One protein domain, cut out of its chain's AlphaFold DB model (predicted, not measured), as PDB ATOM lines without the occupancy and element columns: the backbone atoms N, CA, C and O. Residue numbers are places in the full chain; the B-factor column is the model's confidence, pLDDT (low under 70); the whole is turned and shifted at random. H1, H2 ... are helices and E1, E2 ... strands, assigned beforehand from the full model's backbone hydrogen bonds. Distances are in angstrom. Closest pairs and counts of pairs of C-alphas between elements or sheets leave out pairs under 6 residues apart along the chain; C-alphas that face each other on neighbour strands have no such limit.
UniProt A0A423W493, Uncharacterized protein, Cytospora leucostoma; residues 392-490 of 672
ATOM      1  N   PHE A 392      41.435  -4.424  16.766       56.97
ATOM      2  CA  PHE A 392      41.893  -3.174  16.145       56.97
ATOM      3  C   PHE A 392      41.256  -1.904  16.740       56.97
ATOM      4  O   PHE A 392      41.801  -0.813  16.589       56.97
ATOM      5  N   GLN A 393      40.102  -2.024  17.406       51.94
ATOM      6  CA  GLN A 393      39.390  -0.903  18.016       51.94
ATOM      7  C   GLN A 393      39.938  -0.527  19.408       51.94
ATOM      8  O   GLN A 393      39.584   0.531  19.926       51.94
ATOM      9  N   GLN A 394      40.812  -1.347  20.011       55.16
ATOM     10  CA  GLN A 394      41.486  -1.030  21.283       55.16
ATOM     11  C   GLN A 394      42.614   0.004  21.105       55.16
ATOM     12  O   GLN A 394      42.904   0.771  22.022       55.16
ATOM     13  N   ASP A 395      43.178   0.092  19.899       64.19
ATOM     14  CA  ASP A 395      44.318   0.956  19.571       64.19
ATOM     15  C   ASP A 395      43.911   2.293  18.924       64.19
ATOM     16  O   ASP A 395      44.766   3.076  18.514       64.19
ATOM     17  N   LEU A 396      42.613   2.612  18.836       62.41
ATOM     18  CA  LEU A 396      42.125   3.820  18.144       62.41
ATOM     19  C   LEU A 396      42.633   5.131  18.768       62.41
ATOM     20  O   LEU A 396      42.794   6.135  18.072       62.41
ATOM     21  N   LEU A 397      42.943   5.115  20.068       62.12
ATOM     22  CA  LEU A 397      43.556   6.239  20.784       62.12
ATOM     23  C   LEU A 397      45.018   6.488  20.368       62.12
ATOM     24  O   LEU A 397      45.519   7.596  20.545       62.12
ATOM     25  N   LEU A 398      45.695   5.495  19.777       64.06
ATOM     26  CA  LEU A 398      47.056   5.639  19.246       64.06
ATOM     27  C   LEU A 398      47.080   6.384  17.903       64.06
ATOM     28  O   LEU A 398      48.120   6.918  17.512       64.06
ATOM     29  N   TYR A 399      45.946   6.463  17.199       66.56
ATOM     30  CA  TYR A 399      45.835   7.254  15.978       66.56
ATOM     31  C   TYR A 399      45.769   8.732  16.350       66.56
ATOM     32  O   TYR A 399      44.720   9.269  16.722       66.56
ATOM     33  N   THR A 400      46.925   9.391  16.254       71.62
ATOM     34  CA  THR A 400      47.035  10.834  16.461       71.62
ATOM     35  C   THR A 400      46.102  11.549  15.493       71.62
ATOM     36  O   THR A 400      46.168  11.341  14.280       71.62
ATOM     37  N   GLN A 401      45.229  12.396  16.036       74.88
ATOM     38  CA  GLN A 401      44.342  13.201  15.212       74.88
ATOM     39  C   GLN A 401      45.144  14.214  14.393       74.88
ATOM     40  O   GLN A 401      46.169  14.720  14.863       74.88
ATOM     41  N   PRO A 402      44.700  14.538  13.170       73.12
ATOM     42  CA  PRO A 402      45.355  15.565  12.386       73.12
ATOM     43  C   PRO A 402      45.309  16.904  13.129       73.12
ATOM     44  O   PRO A 402      44.249  17.391  13.519       73.12
ATOM     45  N   VAL A 403      46.478  17.522  13.299       76.12
ATOM     46  CA  VAL A 403      46.589  18.863  13.876       76.12
ATOM     47  C   VAL A 403      46.293  19.876  12.774       76.12
ATOM     48  O   VAL A 403      47.174  20.295  12.025       76.12
ATOM     49  N   PHE A 404      45.020  20.233  12.641       76.69
ATOM     50  CA  PHE A 404      44.560  21.260  11.716       76.69
ATOM     51  C   PHE A 404      44.382  22.602  12.420       76.69
ATOM     52  O   PHE A 404      43.863  22.674  13.532       76.69
ATOM     53  N   ASP A 405      44.666  23.690  11.704       80.62
ATOM     54  CA  ASP A 405      43.993  24.961  11.975       80.62
ATOM     55  C   ASP A 405      42.565  24.868  11.415       80.62
ATOM     56  O   ASP A 405      42.259  25.327  10.310       80.62
ATOM     57  N   VAL A 406      41.698  24.172  12.154       82.94
ATOM     58  CA  VAL A 406      40.317  23.876  11.746       82.94
ATOM     59  C   VAL A 406      39.543  25.163  11.475       82.94
ATOM     60  O   VAL A 406      38.787  25.236  10.505       82.94
ATOM     61  N   ALA A 407      39.763  26.195  12.297       75.69
ATOM     62  CA  ALA A 407      39.089  27.481  12.179       75.69
ATOM     63  C   ALA A 407      39.358  28.142  10.824       75.69
ATOM     64  O   ALA A 407      38.430  28.703  10.236       75.69
ATOM     65  N   LYS A 408      40.593  28.036  10.323       80.56
ATOM     66  CA  LYS A 408      40.995  28.514   8.998       80.56
ATOM     67  C   LYS A 408      40.544  27.577   7.880       80.56
ATOM     68  O   LYS A 408      39.962  28.033   6.898       80.56
ATOM     69  N   LEU A 409      40.809  26.278   8.004       72.31
ATOM     70  CA  LEU A 409      40.664  25.331   6.894       72.31
ATOM     71  C   LEU A 409      39.203  25.020   6.546       72.31
ATOM     72  O   LEU A 409      38.880  24.894   5.368       72.31
ATOM     73  N   ARG A 410      38.292  24.990   7.527       80.44
ATOM     74  CA  ARG A 410      36.861  24.725   7.274       80.44
ATOM     75  C   ARG A 410      36.152  25.813   6.451       80.44
ATOM     76  O   ARG A 410      34.995  25.635   6.089       80.44
ATOM     77  N   GLN A 411      36.809  26.954   6.213       78.69
ATOM     78  CA  GLN A 411      36.263  28.084   5.451       78.69
ATOM     79  C   GLN A 411      36.424  27.916   3.934       78.69
ATOM     80  O   GLN A 411      35.752  28.604   3.166       78.69
ATOM     81  N   TYR A 412      37.326  27.038   3.486       81.00
ATOM     82  CA  TYR A 412      37.521  26.781   2.063       81.00
ATOM     83  C   TYR A 412      36.368  25.948   1.489       81.00
ATOM     84  O   TYR A 412      35.719  25.173   2.192       81.00
ATOM     85  N   LYS A 413      36.111  26.106   0.182       85.62
ATOM     86  CA  LYS A 413      35.168  25.236  -0.533       85.62
ATOM     87  C   LYS A 413      35.650  23.778  -0.481       85.62
ATOM     88  O   LYS A 413      36.868  23.568  -0.465       85.62
ATOM     89  N   PRO A 414      34.735  22.789  -0.511       91.62
ATOM     90  CA  PRO A 414      35.131  21.391  -0.606       91.62
ATOM     91  C   PRO A 414      36.052  21.150  -1.808       91.62
ATOM     92  O   PRO A 414      35.924  21.790  -2.857       91.62
ATOM     93  N   HIS A 415      37.014  20.249  -1.646       88.44
ATOM     94  CA  HIS A 415      38.019  19.984  -2.667       88.44
ATOM     95  C   HIS A 415      37.372  19.347  -3.905       88.44
ATOM     96  O   HIS A 415      36.538  18.455  -3.774       88.44
ATOM     97  N   ASN A 416      37.764  19.800  -5.101       89.44
ATOM     98  CA  ASN A 416      37.191  19.391  -6.392       89.44
ATOM     99  C   ASN A 416      35.675  19.631  -6.543       89.44
ATOM    100  O   ASN A 416      35.036  19.020  -7.396       89.44
ATOM    101  N   ASP A 417      35.083  20.518  -5.739       88.25
ATOM    102  CA  ASP A 417      33.683  20.911  -5.901       88.25
ATOM    103  C   ASP A 417      33.522  21.892  -7.075       88.25
ATOM    104  O   ASP A 417      34.019  23.023  -7.052       88.25
ATOM    105  N   HIS A 418      32.811  21.443  -8.110       86.56
ATOM    106  CA  HIS A 418      32.512  22.206  -9.323       86.56
ATOM    107  C   HIS A 418      31.062  22.717  -9.374       86.56
ATOM    108  O   HIS A 418      30.639  23.257 -10.397       86.56
ATOM    109  N   GLY A 419      30.313  22.601  -8.273       77.19
ATOM    110  CA  GLY A 419      28.936  23.070  -8.169       77.19
ATOM    111  C   GLY A 419      27.876  21.984  -8.406       77.19
ATOM    112  O   GLY A 419      28.193  20.812  -8.610       77.19
ATOM    113  N   PRO A 420      26.588  22.363  -8.334       74.62
ATOM    114  CA  PRO A 420      25.467  21.423  -8.341       74.62
ATOM    115  C   PRO A 420      25.324  20.670  -9.674       74.62
ATOM    116  O   PRO A 420      25.660  21.187 -10.738       74.62
ATOM    117  N   GLY A 421      24.783  19.448  -9.610       72.25
ATOM    118  CA  GLY A 421      24.545  18.588 -10.780       72.25
ATOM    119  C   GLY A 421      25.777  17.830 -11.288       72.25
ATOM    120  O   GLY A 421      25.704  17.193 -12.336       72.25
ATOM    121  N   GLN A 422      26.902  17.895 -10.570       84.12
ATOM    122  CA  GLN A 422      28.131  17.173 -10.903       84.12
ATOM    123  C   GLN A 422      28.250  15.861 -10.103       84.12
ATOM    124  O   GLN A 422      27.793  15.812  -8.959       84.12
ATOM    125  N   PRO A 423      28.889  14.808 -10.652       81.06
ATOM    126  CA  PRO A 423      29.116  13.559  -9.923       81.06
ATOM    127  C   PRO A 423      30.020  13.757  -8.701       81.06
ATOM    128  O   PRO A 423      31.004  14.502  -8.771       81.06
ATOM    129  N   ALA A 424      29.724  13.043  -7.615       90.12
ATOM    130  CA  ALA A 424      30.490  13.062  -6.373       90.12
ATOM    131  C   ALA A 424      30.638  11.651  -5.788       90.12
ATOM    132  O   ALA A 424      29.791  10.787  -6.001       90.12
ATOM    133  N   PHE A 425      31.705  11.433  -5.022       84.44
ATOM    134  CA  PHE A 425      31.834  10.252  -4.169       84.44
ATOM    135  C   PHE A 425      31.142  10.536  -2.842       84.44
ATOM    136  O   PHE A 425      31.316  11.626  -2.305       84.44
ATOM    137  N   ALA A 426      30.391   9.585  -2.297       89.06
ATOM    138  CA  ALA A 426      29.644   9.796  -1.064       89.06
ATOM    139  C   ALA A 426      29.857   8.669  -0.048       89.06
ATOM    140  O   ALA A 426      30.094   7.518  -0.411       89.06
ATOM    141  N   THR A 427      29.752   9.024   1.228       85.75
ATOM    142  CA  THR A 427      29.611   8.096   2.354       85.75
ATOM    143  C   THR A 427      28.664   8.693   3.394       85.75
ATOM    144  O   THR A 427      28.353   9.887   3.338       85.75
ATOM    145  N   TYR A 428      28.218   7.883   4.350       86.69
ATOM    146  CA  TYR A 428      27.331   8.297   5.432       86.69
ATOM    147  C   TYR A 428      27.928   7.941   6.795       86.69
ATOM    148  O   TYR A 428      28.367   6.815   7.016       86.69
ATOM    149  N   LEU A 429      27.943   8.913   7.709       86.75
ATOM    150  CA  LEU A 429      28.416   8.777   9.082       86.75
ATOM    151  C   LEU A 429      27.248   8.988  10.056       86.75
ATOM    152  O   LEU A 429      26.745  10.100  10.230       86.75
ATOM    153  N   SER A 430      26.847   7.910  10.725       85.62
ATOM    154  CA  SER A 430      25.727   7.883  11.677       85.62
ATOM    155  C   SER A 430      26.082   7.251  13.022       85.62
ATOM    156  O   SER A 430      25.193   6.820  13.759       85.62
ATOM    157  N   THR A 431      27.375   7.182  13.354       79.56
ATOM    158  CA  THR A 431      27.829   6.714  14.671       79.56
ATOM    159  C   THR A 431      27.286   7.620  15.778       79.56
ATOM    160  O   THR A 431      27.261   8.842  15.652       79.56
ATOM    161  N   ARG A 432      26.831   7.023  16.884       71.50
ATOM    162  CA  ARG A 432      26.447   7.774  18.094       71.50
ATOM    163  C   ARG A 432      27.622   8.006  19.044       71.50
ATOM    164  O   ARG A 432      27.421   8.589  20.109       71.50
ATOM    165  N   ASP A 433      28.815   7.528  18.698       72.62
ATOM    166  CA  ASP A 433      30.033   7.837  19.436       72.62
ATOM    167  C   ASP A 433      30.522   9.238  19.047       72.62
ATOM    168  O   ASP A 433      30.748   9.559  17.880       72.62
ATOM    169  N   ASN A 434      30.638  10.100  20.051       76.12
ATOM    170  CA  ASN A 434      31.034  11.488  19.874       76.12
ATOM    171  C   ASN A 434      32.557  11.691  19.894       76.12
ATOM    172  O   ASN A 434      33.014  12.823  19.740       76.12
ATOM    173  N   SER A 435      33.337  10.627  20.093       80.94
ATOM    174  CA  SER A 435      34.793  10.670  20.131       80.94
ATOM    175  C   SER A 435      35.395  10.909  18.747       80.94
ATOM    176  O   SER A 435      35.030  10.258  17.773       80.94
ATOM    177  N   VAL A 436      36.405  11.773  18.643       82.62
ATOM    178  CA  VAL A 436      37.241  11.884  17.427       82.62
ATOM    179  C   VAL A 436      38.090  10.628  17.170       82.62
ATOM    180  O   VAL A 436      38.700  10.501  16.115       82.62
ATOM    181  N   HIS A 437      38.105   9.683  18.112       82.50
ATOM    182  CA  HIS A 437      38.704   8.360  17.954       82.50
ATOM    183  C   HIS A 437      37.671   7.269  17.636       82.50
ATOM    184  O   HIS A 437      38.011   6.088  17.660       82.50
ATOM    185  N   ASP A 438      36.417   7.632  17.343       82.62
ATOM    186  CA  ASP A 438      35.429   6.672  16.853       82.62
ATOM    187  C   ASP A 438      35.935   6.009  15.551       82.62
ATOM    188  O   ASP A 438      36.380   6.701  14.629       82.62
ATOM    189  N   PRO A 439      35.890   4.672  15.440       81.38
ATOM    190  CA  PRO A 439      36.468   3.957  14.305       81.38
ATOM    191  C   PRO A 439      35.782   4.283  12.976       81.38
ATOM    192  O   PRO A 439      36.447   4.291  11.937       81.38
ATOM    193  N   TYR A 440      34.480   4.580  12.981       84.12
ATOM    194  CA  TYR A 440      33.746   4.967  11.777       84.12
ATOM    195  C   TYR A 440      34.097   6.394  11.349       84.12
ATOM    196  O   TYR A 440      34.271   6.648  10.157       84.12
ATOM    197  N   PHE A 441      34.296   7.306  12.298       90.06
ATOM    198  CA  PHE A 441      34.797   8.651  12.056       90.06
ATOM    199  C   PHE A 441      36.233   8.626  11.512       90.06
ATOM    200  O   PHE A 441      36.510   9.257  10.491       90.06
ATOM    201  N   LEU A 442      37.133   7.843  12.120       85.88
ATOM    202  CA  LEU A 442      38.502   7.656  11.622       85.88
ATOM    203  C   LEU A 442      38.512   7.054  10.213       85.88
ATOM    204  O   LEU A 442      39.262   7.506   9.348       85.88
ATOM    205  N   SER A 443      37.637   6.079   9.957       88.06
ATOM    206  CA  SER A 443      37.467   5.485   8.629       88.06
ATOM    207  C   SER A 443      36.933   6.498   7.616       88.06
ATOM    208  O   SER A 443      37.440   6.560   6.497       88.06
ATOM    209  N   ALA A 444      35.972   7.344   8.002       88.44
ATOM    210  CA  ALA A 444      35.471   8.429   7.162       88.44
ATOM    211  C   ALA A 444      36.584   9.439   6.832       88.44
ATOM    212  O   ALA A 444      36.749   9.804   5.669       88.44
ATOM    213  N   MET A 445      37.410   9.825   7.809       90.94
ATOM    214  CA  MET A 445      38.583  10.683   7.598       90.94
ATOM    215  C   MET A 445      39.610  10.053   6.644       90.94
ATOM    216  O   MET A 445      40.113  10.724   5.741       90.94
ATOM    217  N   GLN A 446      39.891   8.754   6.792       87.88
ATOM    218  CA  GLN A 446      40.753   7.998   5.875       87.88
ATOM    219  C   GLN A 446      40.170   7.955   4.462       87.88
ATOM    220  O   GLN A 446      40.889   8.185   3.491       87.88
ATOM    221  N   LEU A 447      38.868   7.710   4.324       85.94
ATOM    222  CA  LEU A 447      38.200   7.679   3.028       85.94
ATOM    223  C   LEU A 447      38.272   9.046   2.336       85.94
ATOM    224  O   LEU A 447      38.634   9.113   1.163       85.94
ATOM    225  N   VAL A 448      38.029  10.134   3.075       91.44
ATOM    226  CA  VAL A 448      38.209  11.512   2.592       91.44
ATOM    227  C   VAL A 448      39.645  11.731   2.113       91.44
ATOM    228  O   VAL A 448      39.846  12.205   0.995       91.44
ATOM    229  N   TYR A 449      40.653  11.321   2.892       91.38
ATOM    230  CA  TYR A 449      42.055  11.387   2.471       91.38
ATOM    231  C   TYR A 449      42.319  10.587   1.189       91.38
ATOM    232  O   TYR A 449      42.922  11.105   0.254       91.38
ATOM    233  N   ARG A 450      41.853   9.342   1.101       88.38
ATOM    234  CA  ARG A 450      42.110   8.473  -0.057       88.38
ATOM    235  C   ARG A 450      41.450   8.982  -1.329       88.38
ATOM    236  O   ARG A 450      42.043   8.877  -2.401       88.38
ATOM    237  N   VAL A 451      40.244   9.530  -1.214       84.19
ATOM    238  CA  VAL A 451      39.482  10.058  -2.350       84.19
ATOM    239  C   VAL A 451      40.012  11.417  -2.795       84.19
ATOM    240  O   VAL A 451      40.014  11.685  -3.991       84.19
ATOM    241  N   LEU A 452      40.473  12.277  -1.887       88.12
ATOM    242  CA  LEU A 452      40.854  13.650  -2.243       88.12
ATOM    243  C   LEU A 452      42.367  13.867  -2.357       88.12
ATOM    244  O   LEU A 452      42.802  14.720  -3.126       88.12
ATOM    245  N   TRP A 453      43.182  13.101  -1.632       86.81
ATOM    246  CA  TRP A 453      44.575  13.472  -1.365       86.81
ATOM    247  C   TRP A 453      45.608  12.352  -1.578       86.81
ATOM    248  O   TRP A 453      46.714  12.678  -2.010       86.81
ATOM    249  N   ASP A 454      45.291  11.065  -1.352       85.81
ATOM    250  CA  ASP A 454      46.248   9.957  -1.570       85.81
ATOM    251  C   ASP A 454      46.707   9.942  -3.040       85.81
ATOM    252  O   ASP A 454      45.879   9.746  -3.932       85.81
ATOM    253  N   PRO A 455      48.010  10.101  -3.339       87.31
ATOM    254  CA  PRO A 455      48.506  10.165  -4.712       87.31
ATOM    255  C   PRO A 455      48.103   8.981  -5.597       87.31
ATOM    256  O   PRO A 455      48.062   9.129  -6.818       87.31
ATOM    257  N   ARG A 456      47.811   7.820  -4.999       86.06
ATOM    258  CA  ARG A 456      47.463   6.584  -5.709       86.06
ATOM    259  C   ARG A 456      45.986   6.494  -6.080       86.06
ATOM    260  O   ARG A 456      45.664   5.831  -7.058       86.06
ATOM    261  N   SER A 457      45.101   7.109  -5.296       82.69
ATOM    262  CA  SER A 457      43.645   6.951  -5.439       82.69
ATOM    263  C   SER A 457      42.876   8.263  -5.557       82.69
ATOM    264  O   SER A 457      41.674   8.228  -5.815       82.69
ATOM    265  N   ARG A 458      43.540   9.413  -5.387       88.19
ATOM    266  CA  ARG A 458      42.873  10.712  -5.394       88.19
ATOM    267  C   ARG A 458      42.154  10.977  -6.712       88.19
ATOM    268  O   ARG A 458      42.716  10.869  -7.805       88.19
ATOM    269  N   SER A 459      40.917  11.415  -6.579       87.69
ATOM    270  CA  SER A 459      40.115  12.017  -7.625       87.69
ATOM    271  C   SER A 459      40.730  13.350  -8.055       87.69
ATOM    272  O   SER A 459      41.122  14.164  -7.223       87.69
ATOM    273  N   GLN A 460      40.794  13.591  -9.365       90.81
ATOM    274  CA  GLN A 460      41.217  14.877  -9.945       90.81
ATOM    275  C   GLN A 460      40.028  15.773 -10.333       90.81
ATOM    276  O   GLN A 460      40.235  16.865 -10.851       90.81
ATOM    277  N   ARG A 461      38.789  15.275 -10.198       90.12
ATOM    278  CA  ARG A 461      37.598  15.880 -10.833       90.12
ATOM    279  C   ARG A 461      36.345  15.923  -9.969       90.12
ATOM    280  O   ARG A 461      35.461  16.716 -10.249       90.12
ATOM    281  N   HIS A 462      36.227  15.040  -8.985       90.56
ATOM    282  CA  HIS A 462      34.995  14.861  -8.214       90.56
ATOM    283  C   HIS A 462      35.257  15.048  -6.719       90.56
ATOM    284  O   HIS A 462      36.290  14.551  -6.244       90.56
ATOM    285  N   PRO A 463      34.350  15.724  -5.990       93.31
ATOM    286  CA  PRO A 463      34.463  15.917  -4.553       93.31
ATOM    287  C   PRO A 463      34.070  14.648  -3.782       93.31
ATOM    288  O   PRO A 463      33.474  13.719  -4.333       93.31
ATOM    289  N   ALA A 464      34.376  14.645  -2.484       89.25
ATOM    290  CA  ALA A 464      33.897  13.652  -1.528       89.25
ATOM    291  C   ALA A 464      32.855  14.293  -0.607       89.25
ATOM    292  O   ALA A 464      33.130  15.310   0.036       89.25
ATOM    293  N   VAL A 465      31.670  13.698  -0.543       93.25
ATOM    294  CA  VAL A 465      30.558  14.094   0.316       93.25
ATOM    295  C   VAL A 465      30.493  13.139   1.501       93.25
ATOM    296  O   VAL A 465      30.491  11.921   1.333       93.25
ATOM    297  N   VAL A 466      30.427  13.690   2.707       93.56
ATOM    298  CA  VAL A 466      30.153  12.921   3.922       93.56
ATOM    299  C   VAL A 466      28.804  13.373   4.445       93.56
ATOM    300  O   VAL A 466      28.668  14.468   5.001       93.56
ATOM    301  N   PHE A 467      27.796  12.538   4.226       91.88
ATOM    302  CA  PHE A 467      26.510  12.717   4.863       91.88
ATOM    303  C   PHE A 467      26.642  12.397   6.355       91.88
ATOM    304  O   PHE A 467      27.326  11.446   6.724       91.88
ATOM    305  N   VAL A 468      26.015  13.184   7.221       91.38
ATOM    306  CA  VAL A 468      26.090  13.030   8.678       91.38
ATOM    307  C   VAL A 468      24.695  13.061   9.285       91.38
ATOM    308  O   VAL A 468      23.863  13.862   8.869       91.38
ATOM    309  N   ALA A 469      24.432  12.214  10.277       84.19
ATOM    310  CA  ALA A 469      23.205  12.317  11.067       84.19
ATOM    311  C   ALA A 469      23.197  13.611  11.923       84.19
ATOM    312  O   ALA A 469      24.275  14.100  12.280       84.19
ATOM    313  N   PRO A 470      22.030  14.138  12.354       80.38
ATOM    314  CA  PRO A 470      21.933  15.409  13.084       80.38
ATOM    315  C   PRO A 470      22.693  15.408  14.413       80.38
ATOM    316  O   PRO A 470      23.199  16.431  14.871       80.38
ATOM    317  N   PHE A 471      22.841  14.231  15.020       79.56
ATOM    318  CA  PHE A 471      23.542  14.054  16.289       79.56
ATOM    319  C   PHE A 471      25.071  13.967  16.175       79.56
ATOM    320  O   PHE A 471      25.731  13.907  17.210       79.56
ATOM    321  N   ILE A 472      25.657  13.959  14.969       88.62
ATOM    322  CA  ILE A 472      27.120  13.955  14.824       88.62
ATOM    323  C   ILE A 472      27.693  15.261  15.410       88.62
ATOM    324  O   ILE A 472      27.230  16.339  15.020       88.62
ATOM    325  N   PRO A 473      28.688  15.217  16.320       88.12
ATOM    326  CA  PRO A 473      29.259  16.414  16.932       88.12
ATOM    327  C   PRO A 473      29.820  17.410  15.915       88.12
ATOM    328  O   PRO A 473      30.436  17.034  14.916       88.12
ATOM    329  N   GLN A 474      29.682  18.704  16.212       89.44
ATOM    330  CA  GLN A 474      30.209  19.768  15.355       89.44
ATOM    331  C   GLN A 474      31.726  19.655  15.139       89.44
ATOM    332  O   GLN A 474      32.203  19.943  14.046       89.44
ATOM    333  N   GLU A 475      32.468  19.187  16.144       90.69
ATOM    334  CA  GLU A 475      33.916  18.969  16.069       90.69
ATOM    335  C   GLU A 475      34.301  17.967  14.966       90.69
ATOM    336  O   GLU A 475      35.097  18.296  14.087       90.69
ATOM    337  N   GLN A 476      33.669  16.789  14.937       91.56
ATOM    338  CA  GLN A 476      33.876  15.788  13.884       91.56
ATOM    339  C   GLN A 476      33.514  16.350  12.498       91.56
ATOM    340  O   GLN A 476      34.261  16.191  11.529       91.56
ATOM    341  N   ARG A 477      32.395  17.079  12.394       94.12
ATOM    342  CA  ARG A 477      31.976  17.724  11.135       94.12
ATOM    343  C   ARG A 477      32.998  18.748  10.654       94.12
ATOM    344  O   ARG A 477      33.272  18.830   9.459       94.12
ATOM    345  N   ASP A 478      33.550  19.541  11.563       92.62
ATOM    346  CA  ASP A 478      34.525  20.577  11.238       92.62
ATOM    347  C   ASP A 478      35.873  19.991  10.818       92.62
ATOM    348  O   ASP A 478      36.481  20.511   9.884       92.62
ATOM    349  N   LEU A 479      36.301  18.884  11.429       91.25
ATOM    350  CA  LEU A 479      37.489  18.142  11.006       91.25
ATOM    351  C   LEU A 479      37.334  17.571   9.588       91.25
ATOM    352  O   LEU A 479      38.236  17.736   8.767       91.25
ATOM    353  N   LEU A 480      36.176  16.988   9.258       93.31
ATOM    354  CA  LEU A 480      35.880  16.495   7.904       93.31
ATOM    355  C   LEU A 480      35.871  17.631   6.867       93.31
ATOM    356  O   LEU A 480      36.420  17.479   5.774       93.31
ATOM    357  N   ARG A 481      35.301  18.796   7.214       93.12
ATOM    358  CA  ARG A 481      35.349  19.997   6.359       93.12
ATOM    359  C   ARG A 481      36.775  20.509   6.184       93.12
ATOM    360  O   ARG A 481      37.173  20.813   5.064       93.12
ATOM    361  N   ALA A 482      37.550  20.585   7.265       88.88
ATOM    362  CA  ALA A 482      38.950  21.001   7.223       88.88
ATOM    363  C   ALA A 482      39.811  20.052   6.371       88.88
ATOM    364  O   ALA A 482      40.729  20.508   5.693       88.88
ATOM    365  N   ALA A 483      39.470  18.760   6.335       89.88
ATOM    366  CA  ALA A 483      40.077  17.769   5.448       89.88
ATOM    367  C   ALA A 483      39.646  17.896   3.970       89.88
ATOM    368  O   ALA A 483      40.169  17.179   3.117       89.88
ATOM    369  N   GLY A 484      38.721  18.803   3.641       89.50
ATOM    370  CA  GLY A 484      38.291  19.109   2.275       89.50
ATOM    371  C   GLY A 484      36.999  18.423   1.824       89.50
ATOM    372  O   GLY A 484      36.617  18.594   0.667       89.50
ATOM    373  N   ALA A 485      36.310  17.677   2.695       93.50
ATOM    374  CA  ALA A 485      35.047  17.027   2.352       93.50
ATOM    375  C   ALA A 485      33.854  17.997   2.362       93.50
ATOM    376  O   ALA A 485      33.769  18.927   3.168       93.50
ATOM    377  N   ALA A 486      32.867  17.723   1.510       93.56
ATOM    378  CA  ALA A 486      31.556  18.347   1.585       93.56
ATOM    379  C   ALA A 486      30.712  17.634   2.653       93.56
ATOM    380  O   ALA A 486      30.218  16.535   2.430       93.56
ATOM    381  N   VAL A 487      30.521  18.255   3.815       93.19
ATOM    382  CA  VAL A 487      29.674  17.679   4.875       93.19
ATOM    383  C   VAL A 487      28.224  18.129   4.693       93.19
ATOM    384  O   VAL A 487      27.961  19.333   4.556       93.19
ATOM    385  N   ARG A 488      27.285  17.177   4.684       90.38
ATOM    386  CA  ARG A 488      25.839  17.414   4.526       90.38
ATOM    387  C   ARG A 488      25.062  16.665   5.595       90.38
ATOM    388  O   ARG A 488      25.342  15.505   5.842       90.38
ATOM    389  N   GLU A 489      24.119  17.325   6.246       85.69
ATOM    390  CA  GLU A 489      23.263  16.655   7.223       85.69
ATOM    391  C   GLU A 489      22.135  15.902   6.511       85.69
ATOM    392  O   GLU A 489      21.583  16.419   5.542       85.69
ATOM    393  N   LEU A 490      21.839  14.688   6.975       74.75
ATOM    394  CA  LEU A 490      20.629  13.939   6.636       74.75
ATOM    395  C   LEU A 490      19.811  13.777   7.915       74.75
ATOM    396  O   LEU A 490      20.331  13.233   8.889       74.75
TER     397      LEU A 490
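Overview. This is residues 392 to 490 of the 672 residues of an uncharacterized protein of Cytospora leucostoma (UniProt A0A423W493). A small sheet of three strands has two helices, H2 and H3, side by side over one face and no named helix on the other; the one-turn H1 packs on H3, away from the sheet. Long unnamed stretches, residues 392 to 405 and 410 to 424, run round the outside. The 99 printed residues hold H1 E1 H2 E2 H3 E3 in that order, with an all-parallel sheet E1 E2 E3; the class is mixed, with under half of the residues in named elements. The whole is compact, radius of gyration of the C-alphas 13.1 A, spanning 39 by 31 by 25 A.

Along the chain. Find C-alpha 406 at (40.317, 23.876, 11.746), where H1 begins, residues 406 to 409, 5.1 A. Next come E1, residues 425 to 429, 13.8 A, and H2, residues 439 to 452, 19.7 A. Then find E2, residues 464 to 468, 12.9 A, and H3, residues 474 to 482, 12.0 A. E3, residues 486 to 489, 10.2 A, ends at C-alpha 489 (23.263, 16.655, 7.223).

Arrangement. E1 and E2 are parallel at 23 degrees; look at N 465 and O 425, 2.7 A. E2 and E3 are parallel at 22 degrees, with N 468 and O 488 at 2.8 A. H2 and H3 are on the same face, heights 9.3 A and 9.9 A: two layers, helices over a sheet. E1, H2, E2 and E2, H3, E3 are strand-helix-strand units, parallel neighbours joined through a helix, with right-handed crossovers. H2 and H3 only just touch, with 3 pairs of C-alphas within 8 A, closest Met 445 and Leu 480 at 6.4 A. H1 touches H3, closest C-alphas Leu 409 and Ala 482, 4.7 A. In H2 and H3 every O i to N i+4 pair is within hydrogen-bond range; H1 is too short for one.

Size, cuts and confidence. The farthest C-alphas, Gln 394 and Gly 421, are 41.2 A apart. The printed part has no cut. The links H1 to E1 and H2 to E2 are long. Residues 392 to 399 have pLDDT under 70.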